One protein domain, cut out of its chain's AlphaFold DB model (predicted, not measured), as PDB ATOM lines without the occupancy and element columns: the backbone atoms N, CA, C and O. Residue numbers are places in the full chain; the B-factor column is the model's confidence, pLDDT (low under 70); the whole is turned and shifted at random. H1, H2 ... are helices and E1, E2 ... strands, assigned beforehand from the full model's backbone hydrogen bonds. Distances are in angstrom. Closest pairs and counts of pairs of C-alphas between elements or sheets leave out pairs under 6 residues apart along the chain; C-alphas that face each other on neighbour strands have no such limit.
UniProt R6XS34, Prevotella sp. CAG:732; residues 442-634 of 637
ATOM      1  N   VAL A 442     -33.951  17.547 -43.175       73.06
ATOM      2  CA  VAL A 442     -32.632  17.779 -42.568       73.06
ATOM      3  C   VAL A 442     -31.524  17.453 -43.562       73.06
ATOM      4  O   VAL A 442     -31.531  16.383 -44.170       73.06
ATOM      5  N   LEU A 443     -30.537  18.342 -43.717       82.75
ATOM      6  CA  LEU A 443     -29.304  18.063 -44.463       82.75
ATOM      7  C   LEU A 443     -28.149  17.847 -43.491       82.75
ATOM      8  O   LEU A 443     -27.764  18.756 -42.765       82.75
ATOM      9  N   SER A 444     -27.513  16.685 -43.554       83.38
ATOM     10  CA  SER A 444     -26.321  16.374 -42.767       83.38
ATOM     11  C   SER A 444     -25.130  16.016 -43.648       83.38
ATOM     12  O   SER A 444     -25.285  15.549 -44.777       83.38
ATOM     13  N   ALA A 445     -23.917  16.244 -43.145       86.19
ATOM     14  CA  ALA A 445     -22.676  15.922 -43.841       86.19
ATOM     15  C   ALA A 445     -21.696  15.162 -42.942       86.19
ATOM     16  O   ALA A 445     -21.431  15.564 -41.812       86.19
ATOM     17  N   ILE A 446     -21.083  14.113 -43.491       86.62
ATOM     18  CA  ILE A 446     -19.977  13.377 -42.878       86.62
ATOM     19  C   ILE A 446     -18.679  13.902 -43.480       86.62
ATOM     20  O   ILE A 446     -18.465  13.850 -44.696       86.62
ATOM     21  N   SER A 447     -17.795  14.423 -42.637       86.06
ATOM     22  CA  SER A 447     -16.547  15.061 -43.053       86.06
ATOM     23  C   SER A 447     -15.342  14.531 -42.291       86.06
ATOM     24  O   SER A 447     -15.470  14.022 -41.187       86.06
ATOM     25  N   ILE A 448     -14.151  14.634 -42.876       83.81
ATOM     26  CA  ILE A 448     -12.910  14.302 -42.170       83.81
ATOM     27  C   ILE A 448     -12.737  15.286 -41.011       83.81
ATOM     28  O   ILE A 448     -12.670  16.493 -41.253       83.81
ATOM     29  N   ALA A 449     -12.610  14.764 -39.789       77.75
ATOM     30  CA  ALA A 449     -12.408  15.583 -38.603       77.75
ATOM     31  C   ALA A 449     -11.090  16.377 -38.682       77.75
ATOM     32  O   ALA A 449     -10.071  15.902 -39.211       77.75
ATOM     33  N   GLU A 450     -11.107  17.603 -38.150       68.12
ATOM     34  CA  GLU A 450      -9.925  18.474 -38.096       68.12
ATOM     35  C   GLU A 450      -8.896  17.976 -37.068       68.12
ATOM     36  O   GLU A 450      -7.692  18.054 -37.326       68.12
ATOM     37  N   ASN A 451      -9.360  17.383 -35.959       62.66
ATOM     38  CA  ASN A 451      -8.536  16.688 -34.967       62.66
ATOM     39  C   ASN A 451      -8.680  15.160 -35.123       62.66
ATOM     40  O   ASN A 451      -9.765  14.653 -35.398       62.66
ATOM     41  N   GLN A 452      -7.580  14.422 -34.964       65.62
ATOM     42  CA  GLN A 452      -7.563  12.954 -35.016       65.62
ATOM     43  C   GLN A 452      -7.559  12.296 -33.628       65.62
ATOM     44  O   GLN A 452      -7.455  11.074 -33.558       65.62
ATOM     45  N   GLU A 453      -7.657  13.067 -32.543       65.19
ATOM     46  CA  GLU A 453      -7.759  12.509 -31.192       65.19
ATOM     47  C   GLU A 453      -9.038  11.667 -31.028       65.19
ATOM     48  O   GLU A 453     -10.150  12.047 -31.416       65.19
ATOM     49  N   LEU A 454      -8.828  10.451 -30.526       65.38
ATOM     50  CA  LEU A 454      -9.828   9.407 -30.350       65.38
ATOM     51  C   LEU A 454     -10.213   9.385 -28.867       65.38
ATOM     52  O   LEU A 454      -9.605   8.659 -28.086       65.38
ATOM     53  N   ASP A 455     -11.162  10.229 -28.470       61.00
ATOM     54  CA  ASP A 455     -11.465  10.440 -27.046       61.00
ATOM     55  C   ASP A 455     -12.300   9.296 -26.434       61.00
ATOM     56  O   ASP A 455     -12.109   8.948 -25.268       61.00
ATOM     57  N   ASP A 456     -13.140   8.638 -27.247       66.00
ATOM     58  CA  ASP A 456     -14.153   7.674 -26.777       66.00
ATOM     59  C   ASP A 456     -13.891   6.216 -27.202       66.00
ATOM     60  O   ASP A 456     -14.623   5.298 -26.820       66.00
ATOM     61  N   VAL A 457     -12.834   5.979 -27.990       73.19
ATOM     62  CA  VAL A 457     -12.460   4.651 -28.499       73.19
ATOM     63  C   VAL A 457     -10.961   4.415 -28.363       73.19
ATOM     64  O   VAL A 457     -10.138   5.247 -28.742       73.19
ATOM     65  N   LYS A 458     -10.584   3.243 -27.855       81.12
ATOM     66  CA  LYS A 458      -9.192   2.789 -27.851       81.12
ATOM     67  C   LYS A 458      -8.944   1.953 -29.092       81.12
ATOM     68  O   LYS A 458      -9.615   0.948 -29.316       81.12
ATOM     69  N   ILE A 459      -7.955   2.365 -29.876       80.00
ATOM     70  CA  ILE A 459      -7.553   1.659 -31.088       80.00
ATOM     71  C   ILE A 459      -6.138   1.125 -30.915       80.00
ATOM     72  O   ILE A 459      -5.218   1.868 -30.573       80.00
ATOM     73  N   SER A 460      -5.958  -0.158 -31.209       80.56
ATOM     74  CA  SER A 460      -4.639  -0.766 -31.365       80.56
ATOM     75  C   SER A 460      -4.580  -1.581 -32.651       80.56
ATOM     76  O   SER A 460      -5.533  -2.253 -33.025       80.56
ATOM     77  N   SER A 461      -3.445  -1.529 -33.342       78.75
ATOM     78  CA  SER A 461      -3.190  -2.350 -34.524       78.75
ATOM     79  C   SER A 461      -1.804  -2.968 -34.418       78.75
ATOM     80  O   SER A 461      -0.856  -2.305 -34.000       78.75
ATOM     81  N   VAL A 462      -1.690  -4.237 -34.807       67.69
ATOM     82  CA  VAL A 462      -0.406  -4.942 -34.962       67.69
ATOM     83  C   VAL A 462       0.265  -4.639 -36.308       67.69
ATOM     84  O   VAL A 462       1.449  -4.922 -36.469       67.69
ATOM     85  N   ASP A 463      -0.472  -4.051 -37.255       77.81
ATOM     86  CA  ASP A 463       0.028  -3.600 -38.556       77.81
ATOM     87  C   ASP A 463      -0.047  -2.069 -38.632       77.81
ATOM     88  O   ASP A 463      -1.131  -1.480 -38.610       77.81
ATOM     89  N   GLU A 464       1.117  -1.422 -38.727       67.12
ATOM     90  CA  GLU A 464       1.260   0.040 -38.798       67.12
ATOM     91  C   GLU A 464       0.613   0.654 -40.056       67.12
ATOM     92  O   GLU A 464       0.382   1.867 -40.114       67.12
ATOM     93  N   ASN A 465       0.294  -0.165 -41.066       71.81
ATOM     94  CA  ASN A 465      -0.378   0.284 -42.285       71.81
ATOM     95  C   ASN A 465      -1.902   0.388 -42.128       71.81
ATOM     96  O   ASN A 465      -2.543   1.095 -42.910       71.81
ATOM     97  N   LEU A 466      -2.483  -0.262 -41.115       81.19
ATOM     98  CA  LEU A 466      -3.913  -0.191 -40.832       81.19
ATOM     99  C   LEU A 466      -4.208   1.033 -39.966       81.19
ATOM    100  O   LEU A 466      -3.824   1.116 -38.800       81.19
ATOM    101  N   LYS A 467      -4.897   2.001 -40.565       73.50
ATOM    102  CA  LYS A 467      -5.240   3.281 -39.938       73.50
ATOM    103  C   LYS A 467      -6.747   3.424 -39.754       73.50
ATOM    104  O   LYS A 467      -7.535   2.788 -40.455       73.50
ATOM    105  N   CYS A 468      -7.113   4.296 -38.824       83.69
ATOM    106  CA  CYS A 468      -8.474   4.747 -38.584       83.69
ATOM    107  C   CYS A 468      -8.509   6.272 -38.672       83.69
ATOM    108  O   CYS A 468      -7.572   6.942 -38.233       83.69
ATOM    109  N   TRP A 469      -9.580   6.829 -39.233       85.12
ATOM    110  CA  TRP A 469      -9.778   8.273 -39.307       85.12
ATOM    111  C   TRP A 469     -11.099   8.647 -38.647       85.12
ATOM    112  O   TRP A 469     -12.144   8.166 -39.073       85.12
ATOM    113  N   LYS A 470     -11.052   9.533 -37.647       84.94
ATOM    114  CA  LYS A 470     -12.250  10.162 -37.081       84.94
ATOM    115  C   LYS A 470     -12.930  11.033 -38.140       84.94
ATOM    116  O   LYS A 470     -12.260  11.762 -38.883       84.94
ATOM    117  N   LEU A 471     -14.247  10.928 -38.208       85.00
ATOM    118  CA  LEU A 471     -15.131  11.691 -39.069       85.00
ATOM    119  C   LEU A 471     -16.119  12.472 -38.196       85.00
ATOM    120  O   LEU A 471     -16.636  11.950 -37.210       85.00
ATOM    121  N   ASP A 472     -16.402  13.708 -38.592       79.62
ATOM    122  CA  ASP A 472     -17.430  14.537 -37.979       79.62
ATOM    123  C   ASP A 472     -18.731  14.388 -38.763       79.62
ATOM    124  O   ASP A 472     -18.749  14.616 -39.979       79.62
ATOM    125  N   TYR A 473     -19.817  14.091 -38.059       79.25
ATOM    126  CA  TYR A 473     -21.171  14.256 -38.570       79.25
ATOM    127  C   TYR A 473     -21.668  15.646 -38.183       79.25
ATOM    128  O   TYR A 473     -21.652  16.004 -37.007       79.25
ATOM    129  N   LYS A 474     -22.043  16.450 -39.174       75.81
ATOM    130  CA  LYS A 474     -22.483  17.833 -38.977       75.81
ATOM    131  C   LYS A 474     -23.875  17.996 -39.551       75.81
ATOM    132  O   LYS A 474     -24.052  17.801 -40.755       75.81
ATOM    133  N   ASP A 475     -24.812  18.399 -38.703       74.88
ATOM    134  CA  ASP A 475     -26.075  18.961 -39.165       74.88
ATOM    135  C   ASP A 475     -25.774  20.301 -39.853       74.88
ATOM    136  O   ASP A 475     -25.131  21.190 -39.284       74.88
ATOM    137  N   ILE A 476     -26.137  20.397 -41.128       79.06
ATOM    138  CA  ILE A 476     -25.949  21.596 -41.945       79.06
ATOM    139  C   ILE A 476     -27.154  22.532 -41.792       79.06
ATOM    140  O   ILE A 476     -26.995  23.743 -41.968       79.06
ATOM    141  N   GLY A 477     -28.330  21.992 -41.462       70.75
ATOM    142  CA  GLY A 477     -29.554  22.738 -41.205       70.75
ATOM    143  C   GLY A 477     -30.828  21.981 -41.592       70.75
ATOM    144  O   GLY A 477     -30.802  21.066 -42.422       70.75
ATOM    145  N   SER A 478     -31.944  22.453 -41.034       74.25
ATOM    146  CA  SER A 478     -33.308  22.046 -41.386       74.25
ATOM    147  C   SER A 478     -33.926  22.963 -42.437       74.25
ATOM    148  O   SER A 478     -33.652  24.167 -42.499       74.25
ATOM    149  N   PHE A 479     -34.764  22.376 -43.283       76.00
ATOM    150  CA  PHE A 479     -35.415  23.037 -44.403       76.00
ATOM    151  C   PHE A 479     -36.874  22.609 -44.488       76.00
ATOM    152  O   PHE A 479     -37.161  21.423 -44.570       76.00
ATOM    153  N   CYS A 480     -37.789  23.561 -44.653       71.00
ATOM    154  CA  CYS A 480     -39.210  23.237 -44.802       71.00
ATOM    155  C   CYS A 480     -39.533  22.492 -46.117       71.00
ATOM    156  O   CYS A 480     -40.645  22.007 -46.300       71.00
ATOM    157  N   TYR A 481     -38.603  22.469 -47.085       75.44
ATOM    158  CA  TYR A 481     -38.793  21.826 -48.389       75.44
ATOM    159  C   TYR A 481     -37.494  21.208 -48.920       75.44
ATOM    160  O   TYR A 481     -36.434  21.842 -48.908       75.44
ATOM    161  N   THR A 482     -37.590  20.022 -49.532       75.19
ATOM    162  CA  THR A 482     -36.442  19.284 -50.094       75.19
ATOM    163  C   THR A 482     -35.652  20.084 -51.136       75.19
ATOM    164  O   THR A 482     -34.443  19.908 -51.274       75.19
ATOM    165  N   GLU A 483     -36.303  20.977 -51.889       78.44
ATOM    166  CA  GLU A 483     -35.632  21.822 -52.886       78.44
ATOM    167  C   GLU A 483     -34.620  22.781 -52.239       78.44
ATOM    168  O   GLU A 483     -33.526  22.973 -52.769       78.44
ATOM    169  N   GLN A 484     -34.927  23.314 -51.055       80.12
ATOM    170  CA  GLN A 484     -34.031  24.216 -50.328       80.12
ATOM    171  C   GLN A 484     -32.815  23.466 -49.774       80.12
ATOM    172  O   GLN A 484     -31.685  23.932 -49.933       80.12
ATOM    173  N   ALA A 485     -33.027  22.261 -49.234       81.44
ATOM    174  CA  ALA A 485     -31.938  21.370 -48.839       81.44
ATOM    175  C   ALA A 485     -31.023  21.045 -50.038       81.44
ATOM    176  O   ALA A 485     -29.797  21.089 -49.930       81.44
ATOM    177  N   ARG A 486     -31.597  20.805 -51.227       82.31
ATOM    178  CA  ARG A 486     -30.840  20.567 -52.473       82.31
ATOM    179  C   ARG A 486     -30.068  21.797 -52.966       82.31
ATOM    180  O   ARG A 486     -29.017  21.636 -53.588       82.31
ATOM    181  N   GLU A 487     -30.541  23.009 -52.697       80.75
ATOM    182  CA  GLU A 487     -29.784  24.237 -52.965       80.75
ATOM    183  C   GLU A 487     -28.606  24.392 -51.993       80.75
ATOM    184  O   GLU A 487     -27.472  24.604 -52.434       80.75
ATOM    185  N   ALA A 488     -28.833  24.195 -50.689       80.50
ATOM    186  CA  ALA A 488     -27.782  24.219 -49.668       80.50
ATOM    187  C   ALA A 488     -26.698  23.159 -49.928       80.50
ATOM    188  O   ALA A 488     -25.497  23.404 -49.768       80.50
ATOM    189  N   LEU A 489     -27.113  22.005 -50.449       83.94
ATOM    190  CA  LEU A 489     -26.233  20.913 -50.832       83.94
ATOM    191  C   LEU A 489     -25.149  21.325 -51.839       83.94
ATOM    192  O   LEU A 489     -24.053  20.762 -51.829       83.94
ATOM    193  N   LYS A 490     -25.393  22.333 -52.689       81.31
ATOM    194  CA  LYS A 490     -24.375  22.848 -53.622       81.31
ATOM    195  C   LYS A 490     -23.141  23.373 -52.881       81.31
ATOM    196  O   LYS A 490     -22.020  23.182 -53.355       81.31
ATOM    197  N   TYR A 491     -23.334  23.975 -51.707       78.19
ATOM    198  CA  TYR A 491     -22.251  24.473 -50.858       78.19
ATOM    199  C   TYR A 491     -21.548  23.337 -50.109       78.19
ATOM    200  O   TYR A 491     -20.318  23.322 -50.040       78.19
ATOM    201  N   VAL A 492     -22.301  22.342 -49.631       82.88
ATOM    202  CA  VAL A 492     -21.743  21.126 -49.012       82.88
ATOM    203  C   VAL A 492     -20.855  20.370 -50.003       82.88
ATOM    204  O   VAL A 492     -19.715  20.030 -49.687       82.88
ATOM    205  N   ARG A 493     -21.319  20.196 -51.248       79.06
ATOM    206  CA  ARG A 493     -20.555  19.564 -52.338       79.06
ATOM    207  C   ARG A 493     -19.255  20.306 -52.665       79.06
ATOM    208  O   ARG A 493     -18.277  19.672 -53.061       79.06
ATOM    209  N   ALA A 494     -19.210  21.624 -52.466       77.75
ATOM    210  CA  ALA A 494     -18.005  22.427 -52.676       77.75
ATOM    211  C   ALA A 494     -16.947  22.248 -51.567       77.75
ATOM    212  O   ALA A 494     -15.772  22.563 -51.782       77.75
ATOM    213  N   ASN A 495     -17.319  21.728 -50.391       79.25
ATOM    214  CA  ASN A 495     -16.395  21.540 -49.277       79.25
ATOM    215  C   ASN A 495     -15.524  20.291 -49.479       79.25
ATOM    216  O   ASN A 495     -16.019  19.166 -49.523       79.25
ATOM    217  N   LYS A 496     -14.199  20.469 -49.542       73.50
ATOM    218  CA  LYS A 496     -13.233  19.389 -49.812       73.50
ATOM    219  C   LYS A 496     -13.157  18.304 -48.732       73.50
ATOM    220  O   LYS A 496     -12.745  17.197 -49.060       73.50
ATOM    221  N   ASN A 497     -13.585  18.587 -47.503       78.62
ATOM    222  CA  ASN A 497     -13.485  17.645 -46.384       78.62
ATOM    223  C   ASN A 497     -14.702  16.722 -46.246       78.62
ATOM    224  O   ASN A 497     -14.633  15.759 -45.491       78.62
ATOM    225  N   VAL A 498     -15.795  16.995 -46.962       85.88
ATOM    226  CA  VAL A 498     -17.013  16.169 -46.938       85.88
ATOM    227  C   VAL A 498     -16.802  14.884 -47.745       85.88
ATOM    228  O   VAL A 498     -16.382  14.949 -48.904       85.88
ATOM    229  N   LEU A 499     -17.094  13.738 -47.135       84.81
ATOM    230  CA  LEU A 499     -17.032  12.405 -47.743       84.81
ATOM    231  C   LEU A 499     -18.420  11.861 -48.081       84.81
ATOM    232  O   LEU A 499     -18.562  11.147 -49.067       84.81
ATOM    233  N   ALA A 500     -19.438  12.224 -47.308       86.38
ATOM    234  CA  ALA A 500     -20.818  11.845 -47.576       86.38
ATOM    235  C   ALA A 500     -21.777  12.936 -47.099       86.38
ATOM    236  O   ALA A 500     -21.414  13.775 -46.273       86.38
ATOM    237  N   PHE A 501     -22.992  12.925 -47.625       88.00
ATOM    238  CA  PHE A 501     -24.093  13.713 -47.089       88.00
ATOM    239  C   PHE A 501     -25.383  12.916 -47.159       88.00
ATOM    240  O   PHE A 501     -25.525  12.020 -47.992       88.00
ATOM    241  N   GLU A 502     -26.328  13.305 -46.319       85.06
ATOM    242  CA  GLU A 502     -27.633  12.675 -46.218       85.06
ATOM    243  C   GLU A 502     -28.713  13.757 -46.089       85.06
ATOM    244  O   GLU A 502     -28.511  14.769 -45.416       85.06
ATOM    245  N   ILE A 503     -29.830  13.564 -46.790       81.50
ATOM    246  CA  ILE A 503     -31.053  14.358 -46.681       81.50
ATOM    247  C   ILE A 503     -32.138  13.450 -46.126       81.50
ATOM    248  O   ILE A 503     -32.500  12.472 -46.781       81.50
ATOM    249  N   TRP A 504     -32.669  13.813 -44.969       72.94
ATOM    250  CA  TRP A 504     -33.662  13.045 -44.230       72.94
ATOM    251  C   TRP A 504     -34.995  13.791 -44.190       72.94
ATOM    252  O   TRP A 504     -35.003  15.020 -44.129       72.94
ATOM    253  N   GLU A 505     -36.102  13.056 -44.234       61.72
ATOM    254  CA  GLU A 505     -37.433  13.558 -43.872       61.72
ATOM    255  C   GLU A 505     -37.673  13.307 -42.382       61.72
ATOM    256  O   GLU A 505     -37.505  12.181 -41.935       61.72
ATOM    257  N   GLU A 506     -38.040  14.321 -41.595       56.56
ATOM    258  CA  GLU A 506     -38.176  14.165 -40.137       56.56
ATOM    259  C   GLU A 506     -39.419  13.363 -39.720       56.56
ATOM    260  O   GLU A 506     -39.376  12.634 -38.733       56.56
ATOM    261  N   CYS A 507     -40.518  13.442 -40.482       44.56
ATOM    262  CA  CYS A 507     -41.785  12.783 -40.130       44.56
ATOM    263  C   CYS A 507     -41.665  11.257 -39.963       44.56
ATOM    264  O   CYS A 507     -42.427  10.665 -39.198       44.56
ATOM    265  N   ASP A 508     -40.757  10.613 -40.697       48.81
ATOM    266  CA  ASP A 508     -40.566   9.160 -40.676       48.81
ATOM    267  C   ASP A 508     -39.095   8.719 -40.791       48.81
ATOM    268  O   ASP A 508     -38.819   7.530 -40.946       48.81
ATOM    269  N   PHE A 509     -38.149   9.661 -40.695       51.94
ATOM    270  CA  PHE A 509     -36.714   9.442 -40.905       51.94
ATOM    271  C   PHE A 509     -36.385   8.756 -42.234       51.94
ATOM    272  O   PHE A 509     -35.361   8.077 -42.364       51.94
ATOM    273  N   THR A 510     -37.211   8.964 -43.266       63.59
ATOM    274  CA  THR A 510     -36.911   8.448 -44.597       63.59
ATOM    275  C   THR A 510     -35.682   9.156 -45.156       63.59
ATOM    276  O   THR A 510     -35.647  10.375 -45.342       63.59
ATOM    277  N   LEU A 511     -34.656   8.372 -45.483       67.44
ATOM    278  CA  LEU A 511     -33.504   8.864 -46.225       67.44
ATOM    279  C   LEU A 511     -33.922   9.182 -47.665       67.44
ATOM    280  O   LEU A 511     -34.051   8.292 -48.504       67.44
ATOM    281  N   ILE A 512     -34.109  10.466 -47.964       76.00
ATOM    282  CA  ILE A 512     -34.517  10.948 -49.290       76.00
ATOM    283  C   ILE A 512     -33.348  10.892 -50.276       76.00
ATOM    284  O   ILE A 512     -33.523  10.617 -51.466       76.00
ATOM    285  N   LEU A 513     -32.146  11.235 -49.810       82.75
ATOM    286  CA  LEU A 513     -30.941  11.261 -50.632       82.75
ATOM    287  C   LEU A 513     -29.714  11.014 -49.762       82.75
ATOM    288  O   LEU A 513     -29.486  11.750 -48.814       82.75
ATOM    289  N   GLY A 514     -28.881  10.048 -50.129       83.81
ATOM    290  CA  GLY A 514     -27.589   9.823 -49.489       83.81
ATOM    291  C   GLY A 514     -26.536   9.562 -50.548       83.81
ATOM    292  O   GLY A 514     -26.594   8.522 -51.193       83.81
ATOM    293  N   ASP A 515     -25.597  10.491 -50.725       87.62
ATOM    294  CA  ASP A 515     -24.482  10.332 -51.661       87.62
ATOM    295  C   ASP A 515     -23.168  10.233 -50.888       87.62
ATOM    296  O   ASP A 515     -22.892  10.989 -49.951       87.62
ATOM    297  N   VAL A 516     -22.302   9.359 -51.379       86.62
ATOM    298  CA  VAL A 516     -20.968   9.115 -50.855       86.62
ATOM    299  C   VAL A 516     -19.960   9.371 -51.966       86.62
ATOM    300  O   VAL A 516     -20.152   8.966 -53.112       86.62
ATOM    301  N   TYR A 517     -18.875  10.066 -51.642       84.94
ATOM    302  CA  TYR A 517     -17.881  10.538 -52.599       84.94
ATOM    303  C   TYR A 517     -16.508   9.966 -52.286       84.94
ATOM    304  O   TYR A 517     -16.111   9.810 -51.130       84.94
ATOM    305  N   ARG A 518     -15.724   9.751 -53.342       81.31
ATOM    306  CA  ARG A 518     -14.275   9.613 -53.204       81.31
ATOM    307  C   ARG A 518     -13.665  10.961 -52.818       81.31
ATOM    308  O   ARG A 518     -14.269  12.023 -53.003       81.31
ATOM    309  N   ARG A 519     -12.426  10.953 -52.321       72.50
ATOM    310  CA  ARG A 519     -11.741  12.192 -51.910       72.50
ATOM    311  C   ARG A 519     -11.525  13.164 -53.078       72.50
ATOM    312  O   ARG A 519     -11.541  14.375 -52.872       72.50
ATOM    313  N   ASP A 520     -11.375  12.656 -54.299       76.00
ATOM    314  CA  ASP A 520     -11.309  13.459 -55.530       76.00
ATOM    315  C   ASP A 520     -12.657  14.069 -55.974       76.00
ATOM    316  O   ASP A 520     -12.707  14.748 -56.999       76.00
ATOM    317  N   LYS A 521     -13.726  13.881 -55.183       77.75
ATOM    318  CA  LYS A 521     -15.100  14.354 -55.422       77.75
ATOM    319  C   LYS A 521     -15.849  13.648 -56.544       77.75
ATOM    320  O   LYS A 521     -16.936  14.092 -56.914       77.75
ATOM    321  N   THR A 522     -15.337  12.530 -57.045       83.75
ATOM    322  CA  THR A 522     -16.150  11.641 -57.876       83.75
ATOM    323  C   THR A 522     -17.204  10.949 -57.009       83.75
ATOM    324  O   THR A 522     -16.907  10.482 -55.905       83.75
ATOM    325  N   LEU A 523     -18.458  10.942 -57.479       86.12
ATOM    326  CA  LEU A 523     -19.543  10.201 -56.831       86.12
ATOM    327  C   LEU A 523     -19.152   8.722 -56.798       86.12
ATOM    328  O   LEU A 523     -18.814   8.154 -57.836       86.12
ATOM    329  N   TYR A 524     -19.160   8.135 -55.606       86.44
ATOM    330  CA  TYR A 524     -18.819   6.738 -55.401       86.44
ATOM    331  C   TYR A 524     -20.072   5.865 -55.375       86.44
ATOM    332  O   TYR A 524     -20.194   4.956 -56.191       86.44
ATOM    333  N   ALA A 525     -20.991   6.169 -54.461       85.31
ATOM    334  CA  ALA A 525     -22.211   5.405 -54.251       85.31
ATOM    335  C   ALA A 525     -23.340   6.324 -53.778       85.31
ATOM    336  O   ALA A 525     -23.099   7.412 -53.249       85.31
ATOM    337  N   ASN A 526     -24.569   5.870 -53.968       85.19
ATOM    338  CA  ASN A 526     -25.794   6.489 -53.489       85.19
ATOM    339  C   ASN A 526     -26.757   5.416 -52.943       85.19
ATOM    340  O   ASN A 526     -26.352   4.274 -52.728       85.19
ATOM    341  N   LEU A 527     -28.022   5.775 -52.712       74.94
ATOM    342  CA  LEU A 527     -29.041   4.864 -52.174       74.94
ATOM    343  C   LEU A 527     -29.355   3.659 -53.070       74.94
ATOM    344  O   LEU A 527     -29.714   2.614 -52.544       74.94
ATOM    345  N   ASP A 528     -29.182   3.792 -54.385       77.06
ATOM    346  CA  ASP A 528     -29.514   2.759 -55.378       77.06
ATOM    347  C   ASP A 528     -28.285   1.928 -55.797       77.06
ATOM    348  O   ASP A 528     -28.292   1.256 -56.829       77.06
ATOM    349  N   SER A 529     -27.170   2.050 -55.073       78.56
ATOM    350  CA  SER A 529     -25.907   1.416 -55.454       78.56
ATOM    351  C   SER A 529     -25.820  -0.028 -54.970       78.56
ATOM    352  O   SER A 529     -25.777  -0.261 -53.767       78.56
ATOM    353  N   GLU A 530     -25.682  -0.965 -55.912       80.38
ATOM    354  CA  GLU A 530     -25.447  -2.382 -55.617       80.38
ATOM    355  C   GLU A 530     -24.079  -2.614 -54.948       80.38
ATOM    356  O   GLU A 530     -23.071  -1.965 -55.266       80.38
ATOM    357  N   CYS A 531     -24.007  -3.609 -54.060       79.94
ATOM    358  CA  CYS A 531     -22.741  -3.996 -53.443       79.94
ATOM    359  C   CYS A 531     -21.797  -4.660 -54.449       79.94
ATOM    360  O   CYS A 531     -22.110  -5.687 -55.047       79.94
ATOM    361  N   THR A 532     -20.588  -4.111 -54.576       82.81
ATOM    362  CA  THR A 532     -19.546  -4.646 -55.470       82.81
ATOM    363  C   THR A 532     -18.482  -5.483 -54.750       82.81
ATOM    364  O   THR A 532     -17.619  -6.048 -55.419       82.81
ATOM    365  N   PHE A 533     -18.550  -5.599 -53.417       88.31
ATOM    366  CA  PHE A 533     -17.562  -6.319 -52.606       88.31
ATOM    367  C   PHE A 533     -17.922  -7.790 -52.416       88.31
ATOM    368  O   PHE A 533     -19.043  -8.136 -52.034       88.31
ATOM    369  N   ALA A 534     -16.939  -8.664 -52.614       87.06
ATOM    370  CA  ALA A 534     -17.073 -10.083 -52.324       87.06
ATOM    371  C   ALA A 534     -16.873 -10.386 -50.828       87.06
ATOM    372  O   ALA A 534     -16.208  -9.658 -50.091       87.06
ATOM    373  N   SER A 535     -17.410 -11.522 -50.374       87.12
ATOM    374  CA  SER A 535     -17.067 -12.071 -49.055       87.12
ATOM    375  C   SER A 535     -15.557 -12.326 -48.971       87.12
ATOM    376  O   SER A 535     -14.933 -12.771 -49.933       87.12
ATOM    377  N   GLU A 536     -14.989 -12.050 -47.803       89.75
ATOM    378  CA  GLU A 536     -13.569 -12.074 -47.457       89.75
ATOM    379  C   GLU A 536     -12.709 -10.963 -48.088       89.75
ATOM    380  O   GLU A 536     -11.512 -10.894 -47.789       89.75
ATOM    381  N   GLU A 537     -13.289 -10.077 -48.901       92.88
ATOM    382  CA  GLU A 537     -12.589  -8.929 -49.481       92.88
ATOM    383  C   GLU A 537     -12.250  -7.878 -48.413       92.88
ATOM    384  O   GLU A 537     -12.987  -7.677 -47.444       92.88
ATOM    385  N   VAL A 538     -11.105  -7.209 -48.572       91.50
ATOM    386  CA  VAL A 538     -10.681  -6.114 -47.691       91.50
ATOM    387  C   VAL A 538     -11.145  -4.791 -48.283       91.50
ATOM    388  O   VAL A 538     -10.874  -4.501 -49.446       91.50
ATOM    389  N   ALA A 539     -11.810  -3.985 -47.463       91.81
ATOM    390  CA  ALA A 539     -12.396  -2.709 -47.839       91.81
ATOM    391  C   ALA A 539     -12.182  -1.666 -46.735       91.81
ATOM    392  O   ALA A 539     -11.724  -1.967 -45.630       91.81
ATOM    393  N   MET A 540     -12.550  -0.426 -47.030       90.06
ATOM    394  CA  MET A 540     -12.731   0.623 -46.032       90.06
ATOM    395  C   MET A 540     -14.215   0.767 -45.712       90.06
ATOM    396  O   MET A 540     -15.030   0.711 -46.623       90.06
ATOM    397  N   ALA A 541     -14.569   0.995 -44.453       90.69
ATOM    398  CA  ALA A 541     -15.946   1.209 -44.025       90.69
ATOM    399  C   ALA A 541     -16.086   2.502 -43.226       90.69
ATOM    400  O   ALA A 541     -15.286   2.752 -42.321       90.69
ATOM    401  N   ILE A 542     -17.113   3.300 -43.532       89.50
ATOM    402  CA  ILE A 542     -17.611   4.313 -42.596       89.50
ATOM    403  C   ILE A 542     -18.449   3.581 -41.542       89.50
ATOM    404  O   ILE A 542     -19.531   3.083 -41.836       89.50
ATOM    405  N   MET A 543     -17.915   3.496 -40.329       87.25
ATOM    406  CA  MET A 543     -18.519   2.847 -39.170       87.25
ATOM    407  C   MET A 543     -18.960   3.900 -38.155       87.25
ATOM    408  O   MET A 543     -18.248   4.883 -37.919       87.25
ATOM    409  N   ARG A 544     -20.112   3.683 -37.520       79.50
ATOM    410  CA  ARG A 544     -20.570   4.501 -36.395       79.50
ATOM    411  C   ARG A 544     -20.173   3.802 -35.101       79.50
ATOM    412  O   ARG A 544     -20.772   2.804 -34.729       79.50
ATOM    413  N   LEU A 545     -19.162   4.336 -34.424       77.12
ATOM    414  CA  LEU A 545     -18.791   3.890 -33.081       77.12
ATOM    415  C   LEU A 545     -19.426   4.852 -32.061       77.12
ATOM    416  O   LEU A 545     -19.992   5.876 -32.460       77.12
ATOM    417  N   PRO A 546     -19.384   4.560 -30.752       65.75
ATOM    418  CA  PRO A 546     -20.024   5.433 -29.782       65.75
ATOM    419  C   PRO A 546     -19.557   6.887 -29.910       65.75
ATOM    420  O   PRO A 546     -18.363   7.155 -30.041       65.75
ATOM    421  N   PHE A 547     -20.526   7.807 -29.918       61.22
ATOM    422  CA  PHE A 547     -20.351   9.265 -29.998       61.22
ATOM    423  C   PHE A 547     -19.710   9.835 -31.281       61.22
ATOM    424  O   PHE A 547     -19.649  11.057 -31.420       61.22
ATOM    425  N   SER A 548     -19.219   9.024 -32.230       76.44
ATOM    426  CA  SER A 548     -18.490   9.530 -33.410       76.44
ATOM    427  C   SER A 548     -18.461   8.565 -34.604       76.44
ATOM    428  O   SER A 548     -18.625   7.353 -34.477       76.44
ATOM    429  N   TRP A 549     -18.205   9.111 -35.794       85.25
ATOM    430  CA  TRP A 549     -18.066   8.337 -37.028       85.25
ATOM    431  C   TRP A 549     -16.596   8.081 -37.347       85.25
ATOM    432  O   TRP A 549     -15.732   8.916 -37.078       85.25
ATOM    433  N   TYR A 550     -16.294   6.930 -37.943       86.94
ATOM    434  CA  TYR A 550     -14.927   6.511 -38.223       86.94
ATOM    435  C   TYR A 550     -14.812   5.856 -39.586       86.94
ATOM    436  O   TYR A 550     -15.668   5.082 -39.989       86.94
ATOM    437  N   LEU A 551     -13.712   6.122 -40.281       89.00
ATOM    438  CA  LEU A 551     -13.325   5.383 -41.474       89.00
ATOM    439  C   LEU A 551     -12.292   4.322 -41.085       89.00
ATOM    440  O   LEU A 551     -11.205   4.663 -40.612       89.00
ATOM    441  N   VAL A 552     -12.630   3.048 -41.279       89.88
ATOM    442  CA  VAL A 552     -11.907   1.897 -40.718       89.88
ATOM    443  C   VAL A 552     -11.606   0.860 -41.798       89.88
ATOM    444  O   VAL A 552     -12.418   0.631 -42.687       89.88
ATOM    445  N   HIS A 553     -10.444   0.210 -41.708       90.94
ATOM    446  CA  HIS A 553     -10.128  -0.960 -42.528       90.94
ATOM    447  C   HIS A 553     -10.912  -2.172 -42.037       90.94
ATOM    448  O   HIS A 553     -10.787  -2.568 -40.875       90.94
ATOM    449  N   VAL A 554     -11.676  -2.793 -42.926       92.94
ATOM    450  CA  VAL A 554     -12.525  -3.931 -42.598       92.94
ATOM    451  C   VAL A 554     -12.344  -5.073 -43.585       92.94
ATOM    452  O   VAL A 554     -11.925  -4.896 -44.726       92.94
ATOM    453  N   LYS A 555     -12.708  -6.265 -43.137       94.38
ATOM    454  CA  LYS A 555     -12.951  -7.421 -43.983       94.38
ATOM    455  C   LYS A 555     -14.452  -7.616 -44.136       94.38
ATOM    456  O   LYS A 555     -15.165  -7.701 -43.136       94.38
ATOM    457  N   VAL A 556     -14.924  -7.687 -45.372       93.94
ATOM    458  CA  VAL A 556     -16.332  -7.916 -45.695       93.94
ATOM    459  C   VAL A 556     -16.645  -9.386 -45.447       93.94
ATOM    460  O   VAL A 556     -16.076 -10.260 -46.087       93.94
ATOM    461  N   MET A 557     -17.535  -9.690 -44.507       92.12
ATOM    462  CA  MET A 557     -17.916 -11.074 -44.199       92.12
ATOM    463  C   MET A 557     -19.020 -11.564 -45.143       92.12
ATOM    464  O   MET A 557     -19.056 -12.739 -45.506       92.12
ATOM    465  N   GLY A 558     -19.880 -10.653 -45.599       89.44
ATOM    466  CA  GLY A 558     -20.953 -10.911 -46.558       89.44
ATOM    467  C   GLY A 558     -22.226 -10.127 -46.222       89.44
ATOM    468  O   GLY A 558     -22.221  -9.343 -45.273       89.44
ATOM    469  N   PRO A 559     -23.318 -10.339 -46.971       87.88
ATOM    470  CA  PRO A 559     -24.588  -9.659 -46.731       87.88
ATOM    471  C   PRO A 559     -25.210 -10.061 -45.392       87.88
ATOM    472  O   PRO A 559     -25.121 -11.224 -44.981       87.88
ATOM    473  N   ALA A 560     -25.910  -9.125 -44.753       85.81
ATOM    474  CA  ALA A 560     -26.637  -9.301 -43.498       85.81
ATOM    475  C   ALA A 560     -27.936 -10.121 -43.668       85.81
ATOM    476  O   ALA A 560     -29.035  -9.710 -43.304       85.81
ATOM    477  N   THR A 561     -27.822 -11.321 -44.242       87.00
ATOM    478  CA  THR A 561     -28.918 -12.302 -44.279       87.00
ATOM    479  C   THR A 561     -29.258 -12.783 -42.869       87.00
ATOM    480  O   THR A 561     -28.393 -12.780 -41.989       87.00
ATOM    481  N   LYS A 562     -30.490 -13.263 -42.651       86.00
ATOM    482  CA  LYS A 562     -30.907 -13.831 -41.357       86.00
ATOM    483  C   LYS A 562     -29.927 -14.880 -40.857       86.00
ATOM    484  O   LYS A 562     -29.533 -14.867 -39.696       86.00
ATOM    485  N   GLU A 563     -29.535 -15.787 -41.743       87.81
ATOM    486  CA  GLU A 563     -28.648 -16.900 -41.436       87.81
ATOM    487  C   GLU A 563     -27.243 -16.411 -41.074       87.81
ATOM    488  O   GLU A 563     -26.653 -16.900 -40.109       87.81
ATOM    489  N   ALA A 564     -26.712 -15.435 -41.817       87.56
ATOM    490  CA  ALA A 564     -25.389 -14.876 -41.556       87.56
ATOM    491  C   ALA A 564     -25.354 -14.081 -40.245       87.56
ATOM    492  O   ALA A 564     -24.446 -14.286 -39.441       87.56
ATOM    493  N   LEU A 565     -26.367 -13.243 -40.000       87.06
ATOM    494  CA  LEU A 565     -26.524 -12.486 -38.759       87.06
ATOM    495  C   LEU A 565     -26.651 -13.419 -37.550       87.06
ATOM    496  O   LEU A 565     -25.967 -13.221 -36.547       87.06
ATOM    497  N   LYS A 566     -27.468 -14.477 -37.659       88.50
ATOM    498  CA  LYS A 566     -27.641 -15.463 -36.581       88.50
ATOM    499  C   LYS A 566     -26.331 -16.142 -36.242       88.50
ATOM    500  O   LYS A 566     -25.992 -16.287 -35.076       88.50
ATOM    501  N   LYS A 567     -25.569 -16.517 -37.269       90.56
ATOM    502  CA  LYS A 567     -24.273 -17.160 -37.096       90.56
ATOM    503  C   LYS A 567     -23.292 -16.268 -36.331       90.56
ATOM    504  O   LYS A 567     -22.700 -16.731 -35.364       90.56
ATOM    505  N   VAL A 568     -23.121 -15.005 -36.736       89.25
ATOM    506  CA  VAL A 568     -22.166 -14.104 -36.062       89.25
ATOM    507  C   VAL A 568     -22.621 -13.712 -34.655       89.25
ATOM    508  O   VAL A 568     -21.781 -13.562 -33.771       89.25
ATOM    509  N   HIS A 569     -23.932 -13.612 -34.425       86.88
ATOM    510  CA  HIS A 569     -24.511 -13.434 -33.095       86.88
ATOM    511  C   HIS A 569     -24.225 -14.639 -32.185       86.88
ATOM    512  O   HIS A 569     -23.714 -14.474 -31.081       86.88
ATOM    513  N   ASP A 570     -24.511 -15.859 -32.649       89.12
ATOM    514  CA  ASP A 570     -24.339 -17.087 -31.862       89.12
ATOM    515  C   ASP A 570     -22.856 -17.380 -31.557       89.12
ATOM    516  O   ASP A 570     -22.530 -17.996 -30.542       89.12
ATOM    517  N   GLU A 571     -21.945 -16.902 -32.409       90.25
ATOM    518  CA  GLU A 571     -20.494 -16.924 -32.188       90.25
ATOM    519  C   GLU A 571     -20.003 -15.801 -31.244       90.25
ATOM    520  O   GLU A 571     -18.821 -15.771 -30.895       90.25
ATOM    521  N   GLY A 572     -20.885 -14.890 -30.811       84.75
ATOM    522  CA  GLY A 572     -20.559 -13.755 -29.940       84.75
ATOM    523  C   GLY A 572     -19.710 -12.677 -30.619       84.75
ATOM    524  O   GLY A 572     -18.975 -11.958 -29.945       84.75
ATOM    525  N   LEU A 573     -19.753 -12.602 -31.952       85.81
ATOM    526  CA  LEU A 573     -18.958 -11.666 -32.755       85.81
ATOM    527  C   LEU A 573     -19.695 -10.358 -33.043       85.81
ATOM    528  O   LEU A 573     -19.053  -9.348 -33.308       85.81
ATOM    529  N   LEU A 574     -21.024 -10.375 -33.015       81.38
ATOM    530  CA  LEU A 574     -21.852  -9.190 -33.191       81.38
ATOM    531  C   LEU A 574     -22.672  -8.990 -31.921       81.38
ATOM    532  O   LEU A 574     -23.535  -9.814 -31.613       81.38
ATOM    533  N   ASP A 575     -22.393  -7.910 -31.195       75.06
ATOM    534  CA  ASP A 575     -23.284  -7.471 -30.129       75.06
ATOM    535  C   ASP A 575     -24.465  -6.743 -30.767       75.06
ATOM    536  O   ASP A 575     -24.317  -5.698 -31.397       75.06
ATOM    537  N   VAL A 576     -25.642  -7.346 -30.650       65.62
ATOM    538  CA  VAL A 576     -26.887  -6.791 -31.186       65.62
ATOM    539  C   VAL A 576     -27.666  -6.017 -30.122       65.62
ATOM    540  O   VAL A 576     -28.743  -5.505 -30.411       65.62
ATOM    541  N   GLY A 577     -27.184  -5.972 -28.877       65.81
ATOM    542  CA  GLY A 577     -27.819  -5.324 -27.728       65.81
ATOM    543  C   GLY A 577     -29.076  -6.016 -27.182       65.81
ATOM    544  O   GLY A 577     -29.490  -5.692 -26.077       65.81
ATOM    545  N   TYR A 578     -29.695  -6.948 -27.923       66.38
ATOM    546  CA  TYR A 578     -30.957  -7.622 -27.561       66.38
ATOM    547  C   TYR A 578     -30.752  -8.846 -26.658       66.38
ATOM    548  O   TYR A 578     -29.705  -9.489 -26.665       66.38
ATOM    549  N   ASN A 579     -31.811  -9.249 -25.940       72.44
ATOM    550  CA  ASN A 579     -31.788 -10.454 -25.100       72.44
ATOM    551  C   ASN A 579     -31.761 -11.759 -25.921       72.44
ATOM    552  O   ASN A 579     -31.452 -12.820 -25.376       72.44
ATOM    553  N   SER A 580     -32.144 -11.711 -27.204       81.44
ATOM    554  CA  SER A 580     -32.093 -12.854 -28.118       81.44
ATOM    555  C   SER A 580     -31.964 -12.423 -29.581       81.44
ATOM    556  O   SER A 580     -32.409 -11.340 -29.959       81.44
ATOM    557  N   PHE A 581     -31.422 -13.313 -30.420       80.25
ATOM    558  CA  PHE A 581     -31.317 -13.089 -31.863       80.25
ATOM    559  C   PHE A 581     -32.674 -12.891 -32.546       80.25
ATOM    560  O   PHE A 581     -32.788 -12.091 -33.467       80.25
ATOM    561  N   ASP A 582     -33.694 -13.647 -32.136       81.75
ATOM    562  CA  ASP A 582     -34.999 -13.579 -32.794       81.75
ATOM    563  C   ASP A 582     -35.694 -12.242 -32.470       81.75
ATOM    564  O   ASP A 582     -36.266 -11.635 -33.370       81.75
ATOM    565  N   GLU A 583     -35.530 -11.724 -31.242       76.50
ATOM    566  CA  GLU A 583     -35.949 -10.362 -30.864       76.50
ATOM    567  C   GLU A 583     -35.196  -9.307 -31.689       76.50
ATOM    568  O   GLU A 583     -35.819  -8.395 -32.216       76.50
ATOM    569  N   PHE A 584     -33.881  -9.460 -31.880       78.19
ATOM    570  CA  PHE A 584     -33.109  -8.589 -32.771       78.19
ATOM    571  C   PHE A 584     -33.638  -8.607 -34.208       78.19
ATOM    572  O   PHE A 584     -33.869  -7.556 -34.797       78.19
ATOM    573  N   TYR A 585     -33.842  -9.797 -34.773       77.06
ATOM    574  CA  TYR A 585     -34.155  -9.948 -36.189       77.06
ATOM    575  C   TYR A 585     -35.583  -9.508 -36.544       77.06
ATOM    576  O   TYR A 585     -35.815  -9.072 -37.665       77.06
ATOM    577  N   GLU A 586     -36.537  -9.595 -35.613       72.88
ATOM    578  CA  GLU A 586     -37.887  -9.035 -35.797       72.88
ATOM    579  C   GLU A 586     -37.893  -7.502 -35.911       72.88
ATOM    580  O   GLU A 586     -38.801  -6.951 -36.523       72.88
ATOM    581  N   HIS A 587     -36.874  -6.835 -35.363       62.81
ATOM    582  CA  HIS A 587     -36.736  -5.374 -35.332       62.81
ATOM    583  C   HIS A 587     -35.590  -4.867 -36.220       62.81
ATOM    584  O   HIS A 587     -35.272  -3.679 -36.212       62.81
ATOM    585  N   TYR A 588     -34.926  -5.767 -36.947       67.06
ATOM    586  CA  TYR A 588     -33.840  -5.414 -37.846       67.06
ATOM    587  C   TYR A 588     -34.419  -4.866 -39.152       67.06
ATOM    588  O   TYR A 588     -34.840  -5.624 -40.028       67.06
ATOM    589  N   GLU A 589     -34.421  -3.542 -39.279       60.78
ATOM    590  CA  GLU A 589     -34.659  -2.846 -40.539       60.78
ATOM    591  C   GLU A 589     -33.316  -2.338 -41.085       60.78
ATOM    592  O   GLU A 589     -32.612  -1.606 -40.382       60.78
ATOM    593  N   PRO A 590     -32.913  -2.724 -42.309       59.25
ATOM    594  CA  PRO A 590     -31.735  -2.148 -42.940       59.25
ATOM    595  C   PRO A 590     -31.896  -0.629 -43.075       59.25
ATOM    596  O   PRO A 590     -32.971  -0.140 -43.415       59.25
ATOM    597  N   ILE A 591     -30.804   0.118 -42.889       50.09
ATOM    598  CA  ILE A 591     -30.774   1.596 -42.963       50.09
ATOM    599  C   ILE A 591     -31.226   2.124 -44.343       50.09
ATOM    600  O   ILE A 591     -31.523   3.308 -44.507       50.09
ATOM    601  N   SER A 592     -31.277   1.269 -45.367       46.97
ATOM    602  CA  SER A 592     -31.960   1.573 -46.622       46.97
ATOM    603  C   SER A 592     -33.165   0.655 -46.787       46.97
ATOM    604  O   SER A 592     -33.027  -0.565 -46.753       46.97
ATOM    605  N   HIS A 593     -34.334   1.221 -47.080       48.72
ATOM    606  CA  HIS A 593     -35.513   0.449 -47.482       48.72
ATOM    607  C   HIS A 593     -35.311  -0.377 -48.778       48.72
ATOM    608  O   HIS A 593     -36.259  -1.020 -49.231       48.72
ATOM    609  N   TYR A 594     -34.114  -0.373 -49.389       48.59
ATOM    610  CA  TYR A 594     -33.878  -0.891 -50.739       48.59
ATOM    611  C   TYR A 594     -32.703  -1.887 -50.893       48.59
ATOM    612  O   TYR A 594     -32.786  -2.708 -51.802       48.59
ATOM    613  N   GLU A 595     -31.699  -1.953 -50.002       54.72
ATOM    614  CA  GLU A 595     -30.670  -3.024 -49.978       54.72
ATOM    615  C   GLU A 595     -30.162  -3.393 -48.558       54.72
ATOM    616  O   GLU A 595     -30.188  -2.552 -47.654       54.72
ATOM    617  N   PRO A 596     -29.700  -4.647 -48.331       64.75
ATOM    618  CA  PRO A 596     -29.257  -5.121 -47.016       64.75
ATOM    619  C   PRO A 596     -27.896  -4.543 -46.599       64.75
ATOM    620  O   PRO A 596     -27.020  -4.328 -47.437       64.75
ATOM    621  N   ASP A 597     -27.673  -4.374 -45.292       83.31
ATOM    622  CA  ASP A 597     -26.342  -4.052 -44.766       83.31
ATOM    623  C   ASP A 597     -25.347  -5.195 -45.032       83.31
ATOM    624  O   ASP A 597     -25.710  -6.353 -45.269       83.31
ATOM    625  N   MET A 598     -24.058  -4.882 -44.948       88.06
ATOM    626  CA  MET A 598     -22.982  -5.862 -44.995       88.06
ATOM    627  C   MET A 598     -22.436  -6.092 -43.592       88.06
ATOM    628  O   MET A 598     -22.162  -5.148 -42.853       88.06
ATOM    629  N   ILE A 599     -22.217  -7.357 -43.244       91.69
ATOM    630  CA  ILE A 599     -21.480  -7.716 -42.038       91.69
ATOM    631  C   ILE A 599     -20.003  -7.479 -42.331       91.69
ATOM    632  O   ILE A 599     -19.443  -8.053 -43.272       91.69
ATOM    633  N   VAL A 600     -19.357  -6.666 -41.509       93.38
ATOM    634  CA  VAL A 600     -17.935  -6.363 -41.629       93.38
ATOM    635  C   VAL A 600     -17.194  -6.703 -40.351       93.38
ATOM    636  O   VAL A 600     -17.748  -6.690 -39.255       93.38
ATOM    637  N   LYS A 601     -15.911  -7.015 -40.489       93.94
ATOM    638  CA  LYS A 601     -14.999  -7.262 -39.378       93.94
ATOM    639  C   LYS A 601     -13.863  -6.241 -39.410       93.94
ATOM    640  O   LYS A 601     -13.097  -6.262 -40.377       93.94
ATOM    641  N   PRO A 602     -13.698  -5.393 -38.381       92.94
ATOM    642  CA  PRO A 602     -12.538  -4.517 -38.276       92.94
ATOM    643  C   PRO A 602     -11.223  -5.299 -38.349       92.94
ATOM    644  O   PRO A 602     -11.074  -6.358 -37.737       92.94
ATOM    645  N   LEU A 603     -10.262  -4.776 -39.110       91.50
ATOM    646  CA  LEU A 603      -8.897  -5.311 -39.175       91.50
ATOM    647  C   LEU A 603      -7.978  -4.728 -38.091       91.50
ATOM    648  O   LEU A 603      -6.842  -5.170 -37.940       91.50
ATOM    649  N   ILE A 604      -8.480  -3.754 -37.337       89.25
ATOM    650  CA  ILE A 604      -7.838  -3.152 -36.168       89.25
ATOM    651  C   ILE A 604      -8.620  -3.534 -34.910       89.25
ATOM    652  O   ILE A 604      -9.826  -3.770 -34.976       89.25
ATOM    653  N   ASP A 605      -7.949  -3.576 -33.763       88.75
ATOM    654  CA  ASP A 605      -8.626  -3.774 -32.487       88.75
ATOM    655  C   ASP A 605      -9.263  -2.455 -32.045       88.75
ATOM    656  O   ASP A 605      -8.569  -1.454 -31.856       88.75
ATOM    657  N   ILE A 606     -10.583  -2.481 -31.877       88.19
ATOM    658  CA  ILE A 606     -11.390  -1.349 -31.426       88.19
ATOM    659  C   ILE A 606     -12.037  -1.740 -30.100       88.19
ATOM    660  O   ILE A 606     -12.784  -2.717 -30.031       88.19
ATOM    661  N   GLU A 607     -11.749  -0.980 -29.049       84.62
ATOM    662  CA  GLU A 607     -12.361  -1.123 -27.730       84.62
ATOM    663  C   GLU A 607     -13.121   0.161 -27.383       84.62
ATOM    664  O   GLU A 607     -12.569   1.263 -27.409       84.62
ATOM    665  N   THR A 608     -14.403   0.004 -27.074       78.62
ATOM    666  CA  THR A 608     -15.326   1.070 -26.673       78.62
ATOM    667  C   THR A 608     -15.732   0.868 -25.209       78.62
ATOM    668  O   THR A 608     -15.336  -0.119 -24.583       78.62
ATOM    669  N   PHE A 609     -16.543   1.766 -24.640       70.62
ATOM    670  CA  PHE A 609     -17.083   1.551 -23.291       70.62
ATOM    671  C   PHE A 609     -18.041   0.345 -23.205       70.62
ATOM    672  O   PHE A 609     -18.228  -0.196 -22.116       70.62
ATOM    673  N   GLU A 610     -18.619  -0.084 -24.332       62.66
ATOM    674  CA  GLU A 610     -19.517  -1.245 -24.435       62.66
ATOM    675  C   GLU A 610     -18.738  -2.560 -24.591       62.66
ATOM    676  O   GLU A 610     -19.264  -3.643 -24.346       62.66
ATOM    677  N   GLY A 611     -17.449  -2.476 -24.931       76.75
ATOM    678  CA  GLY A 611     -16.566  -3.620 -25.111       76.75
ATOM    679  C   GLY A 611     -15.833  -3.595 -26.447       76.75
ATOM    680  O   GLY A 611     -15.689  -2.558 -27.102       76.75
ATOM    681  N   LYS A 612     -15.308  -4.759 -26.840       84.94
ATOM    682  CA  LYS A 612     -14.517  -4.919 -28.062       84.94
ATOM    683  C   LYS A 612     -15.425  -5.101 -29.280       84.94
ATOM    684  O   LYS A 612     -16.261  -5.997 -29.286       84.94
ATOM    685  N   VAL A 613     -15.190  -4.326 -30.338       85.94
ATOM    686  CA  VAL A 613     -15.921  -4.453 -31.609       85.94
ATOM    687  C   VAL A 613     -15.291  -5.573 -32.435       85.94
ATOM    688  O   VAL A 613     -14.157  -5.451 -32.904       85.94
ATOM    689  N   LEU A 614     -16.003  -6.693 -32.579       89.00
ATOM    690  CA  LEU A 614     -15.528  -7.874 -33.313       89.00
ATOM    691  C   LEU A 614     -16.100  -7.942 -34.736       89.00
ATOM    692  O   LEU A 614     -15.362  -8.266 -35.668       89.00
ATOM    693  N   CYS A 615     -17.374  -7.595 -34.902       90.06
ATOM    694  CA  CYS A 615     -18.069  -7.372 -36.166       90.06
ATOM    695  C   CYS A 615     -19.041  -6.194 -36.022       90.06
ATOM    696  O   CYS A 615     -19.402  -5.827 -34.907       90.06
ATOM    697  N   ASP A 616     -19.460  -5.632 -37.152       88.38
ATOM    698  CA  ASP A 616     -20.450  -4.554 -37.228       88.38
ATOM    699  C   ASP A 616     -21.280  -4.668 -38.519       88.38
ATOM    700  O   ASP A 616     -20.918  -5.425 -39.431       88.38
ATOM    701  N   LEU A 617     -22.381  -3.923 -38.601       85.94
ATOM    702  CA  LEU A 617     -23.238  -3.818 -39.778       85.94
ATOM    703  C   LEU A 617     -23.019  -2.472 -40.458       85.94
ATOM    704  O   LEU A 617     -23.164  -1.419 -39.844       85.94
ATOM    705  N   VAL A 618     -22.669  -2.507 -41.743       86.56
ATOM    706  CA  VAL A 618     -22.358  -1.300 -42.517       86.56
ATOM    707  C   VAL A 618     -23.203  -1.265 -43.790       86.56
ATOM    708  O   VAL A 618     -23.144  -2.220 -44.570       86.56
ATOM    709  N   PRO A 619     -23.937  -0.167 -44.054       85.00
ATOM    710  CA  PRO A 619     -24.629   0.029 -45.321       85.00
ATOM    711  C   PRO A 619     -23.672  -0.092 -46.507       85.00
ATOM    712  O   PRO A 619     -22.558   0.429 -46.478       85.00
ATOM    713  N   VAL A 620     -24.127  -0.706 -47.596       84.75
ATOM    714  CA  VAL A 620     -23.314  -0.942 -48.803       84.75
ATOM    715  C   VAL A 620     -22.609   0.322 -49.308       84.75
ATOM    716  O   VAL A 620     -21.416   0.289 -49.603       84.75
ATOM    717  N   ARG A 621     -23.317   1.461 -49.340       83.94
ATOM    718  CA  ARG A 621     -22.787   2.765 -49.783       83.94
ATOM    719  C   ARG A 621     -21.607   3.286 -48.951       83.94
ATOM    720  O   ARG A 621     -20.890   4.174 -49.402       83.94
ATOM    721  N   TYR A 622     -21.418   2.755 -47.746       88.19
ATOM    722  CA  TYR A 622     -20.347   3.114 -46.817       88.19
ATOM    723  C   TYR A 622     -19.133   2.194 -46.882       88.19
ATOM    724  O   TYR A 622     -18.173   2.427 -46.147       88.19
ATOM    725  N   LEU A 623     -19.131   1.213 -47.788       89.38
ATOM    726  CA  LEU A 623     -17.955   0.416 -48.121       89.38
ATOM    727  C   LEU A 623     -17.208   1.025 -49.297       89.38
ATOM    728  O   LEU A 623     -17.821   1.365 -50.293       89.38
ATOM    729  N   PHE A 624     -15.885   1.117 -49.217       87.81
ATOM    730  CA  PHE A 624     -15.041   1.686 -50.262       87.81
ATOM    731  C   PHE A 624     -13.892   0.746 -50.623       87.81
ATOM    732  O   PHE A 624     -13.363   0.047 -49.751       87.81
ATOM    733  N   PRO A 625     -13.447   0.760 -51.890       85.88
ATOM    734  CA  PRO A 625     -12.261   0.031 -52.295       85.88
ATOM    735  C   PRO A 625     -11.016   0.588 -51.601       85.88
ATOM    736  O   PRO A 625     -10.945   1.753 -51.200       85.88
ATOM    737  N   MET A 626     -10.009  -0.269 -51.463       81.62
ATOM    738  CA  MET A 626      -8.758   0.065 -50.779       81.62
ATOM    739  C   MET A 626      -7.952   1.185 -51.461       81.62
ATOM    740  O   MET A 626      -7.110   1.802 -50.820       81.62
ATOM    741  N   ASP A 627      -8.218   1.513 -52.725       72.56
ATOM    742  CA  ASP A 627      -7.582   2.631 -53.444       72.56
ATOM    743  C   ASP A 627      -8.001   4.019 -52.908       72.56
ATOM    744  O   ASP A 627      -7.283   5.006 -53.089       72.56
ATOM    745  N   VAL A 628      -9.101   4.106 -52.150       66.75
ATOM    746  CA  VAL A 628      -9.488   5.320 -51.409       66.75
ATOM    747  C   VAL A 628      -8.469   5.647 -50.298       66.75
ATOM    748  O   VAL A 628      -8.277   6.820 -49.956       66.75
ATOM    749  N   VAL A 629      -7.737   4.642 -49.791       55.34
ATOM    750  CA  VAL A 629      -6.687   4.781 -48.761       55.34
ATOM    751  C   VAL A 629      -5.498   5.607 -49.258       55.34
ATOM    752  O   VAL A 629      -4.996   6.459 -48.518       55.34
ATOM    753  N   GLU A 630      -5.077   5.434 -50.516       55.47
ATOM    754  CA  GLU A 630      -3.935   6.164 -51.094       55.47
ATOM    755  C   GLU A 630      -4.186   7.682 -51.124       55.47
ATOM    756  O   GLU A 630      -3.274   8.489 -50.932       55.47
ATOM    757  N   GLN A 631      -5.450   8.091 -51.266       54.75
ATOM    758  CA  GLN A 631      -5.843   9.500 -51.304       54.75
ATOM    759  C   GLN A 631      -5.909  10.134 -49.900       54.75
ATOM    760  O   GLN A 631      -5.684  11.338 -49.755       54.75
ATOM    761  N   LEU A 632      -6.190   9.349 -48.852       56.09
ATOM    762  CA  LEU A 632      -6.250   9.810 -47.454       56.09
ATOM    763  C   LEU A 632      -4.872   9.902 -46.788       56.09
ATOM    764  O   LEU A 632      -4.663  10.781 -45.945       56.09
ATOM    765  N   GLN A 633      -3.942   9.030 -47.191       52.28
ATOM    766  CA  GLN A 633      -2.543   9.032 -46.752       52.28
ATOM    767  C   GLN A 633      -1.727  10.195 -47.334       52.28
ATOM    768  O   GLN A 633      -0.736  10.606 -46.729       52.28
ATOM    769  N   LEU A 634      -2.175  10.797 -48.443       47.06
ATOM    770  CA  LEU A 634      -1.717  12.111 -48.898       47.06
ATOM    771  C   LEU A 634      -2.266  13.198 -47.958       47.06
ATOM    772  O   LEU A 634      -3.182  13.955 -48.289       47.06
TER     773      LEU A 634
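Overview. This is residues 442 to 634 of the 637 residues of a protein of Prevotella sp. CAG:732 (UniProt R6XS34). A large, strongly twisted sheet makes two halves joined by the long strand E3: in one half helix H1 lies over a face of E1, E3, E4 and E5, running along E1, and in the other E7, E8, E9 and E12 fold round the middle. The small sheet E2 E10 E11 lies at one side, the helical hairpin H2 H3 sits at the end far from H1, and short H4 is near E7. The printed part has 193 residues with four named helices and twelve named strands, in the order E1 E2 E3 H1 E4 E5 E6 E7 E8 H2 H3 E9 E10 E11 E12 H4; both sheets are antiparallel and the class is mixed. The whole is compact, with a radius of gyration of the C-alphas of 16.8 A and spans of 47 by 40 by 32 A.

Arrangement. Begin in the branched sheet at E8, residues 548 to 559, which bends by 91 degrees at residue 555; E3, residues 468 to 479, and E9, residues 598 to 602, are on one side of it and E7, residues 538 to 545, on the other. Within hydrogen-bond range you find N 551 and O 469, N 555 and O 601, and N 541 and O 552, each 2.8 A apart. E7 and E8 are a hairpin. Beyond E9 find E12, residues 616 to 618, with N 598 and O 618 2.8 A apart. E3 is staggered: its residues 471 to 478 pair with E1, residues 442 to 448, at N 445 and O 474, 2.9 A. On E1's other side is E4, residues 498 to 505, at N 444 and O 502, 2.9 A. E4, E5, residues 511 to 517, and E6, residues 523 to 525, form a meander, each strand the antiparallel neighbour of the one before, with N 503 and O 513 2.7 A apart and N 516 and O 525 2.8 A apart. H1, residues 482 to 494, is on this sheet at a height of 8.5 A, along E1 at 8 degrees on the local plane; the closest C-alphas, Leu 443 and Ala 485, are 6.1 A apart. H4, residues 627 to 633, is on the same face at a height of 8.6 A. H2, residues 562 to 570, only grazes the sheet. H2 and H3, residues 581 to 586, a helical hairpin, only just touch, with 3 pairs of C-alphas within 8 A, the closest Lys 566 and Phe 581 at 6.4 A. In the small sheet E10, residues 605 to 608, is the inner strand between E2, residues 458 to 460, and E11, residues 611 to 613; N 458 and O 607 are 2.8 A apart, N 608 and O 611 2.9 A. Each O i to N i+4 pair is within hydrogen-bond range in H2 and H3, against 7 of 9 in H1 and 2 of 3 in H4.

Along the chain. Find C-alpha 442 at (-32.632, 17.779, -42.568), where E1 begins; it runs 20.0 A. E3 runs 33.1 A from C-alpha 468 at (-8.474, 4.747, -38.584), E8 24.1 A, E4 20.8 A and H1 18.9 A. H4 ends at C-alpha 633, (-2.543, 9.032, -46.752).

Size, cuts and confidence. The printed part has no cut, and its two farthest C-alphas, Val 462 and Cys 480, are 49.0 A apart. The links E6 to E7 and H3 to E9 are long. Mean pLDDT of the printed part is 78.4; 39 residues are under 70, among them 505 to 511, 587 to 596 and 628 to 634.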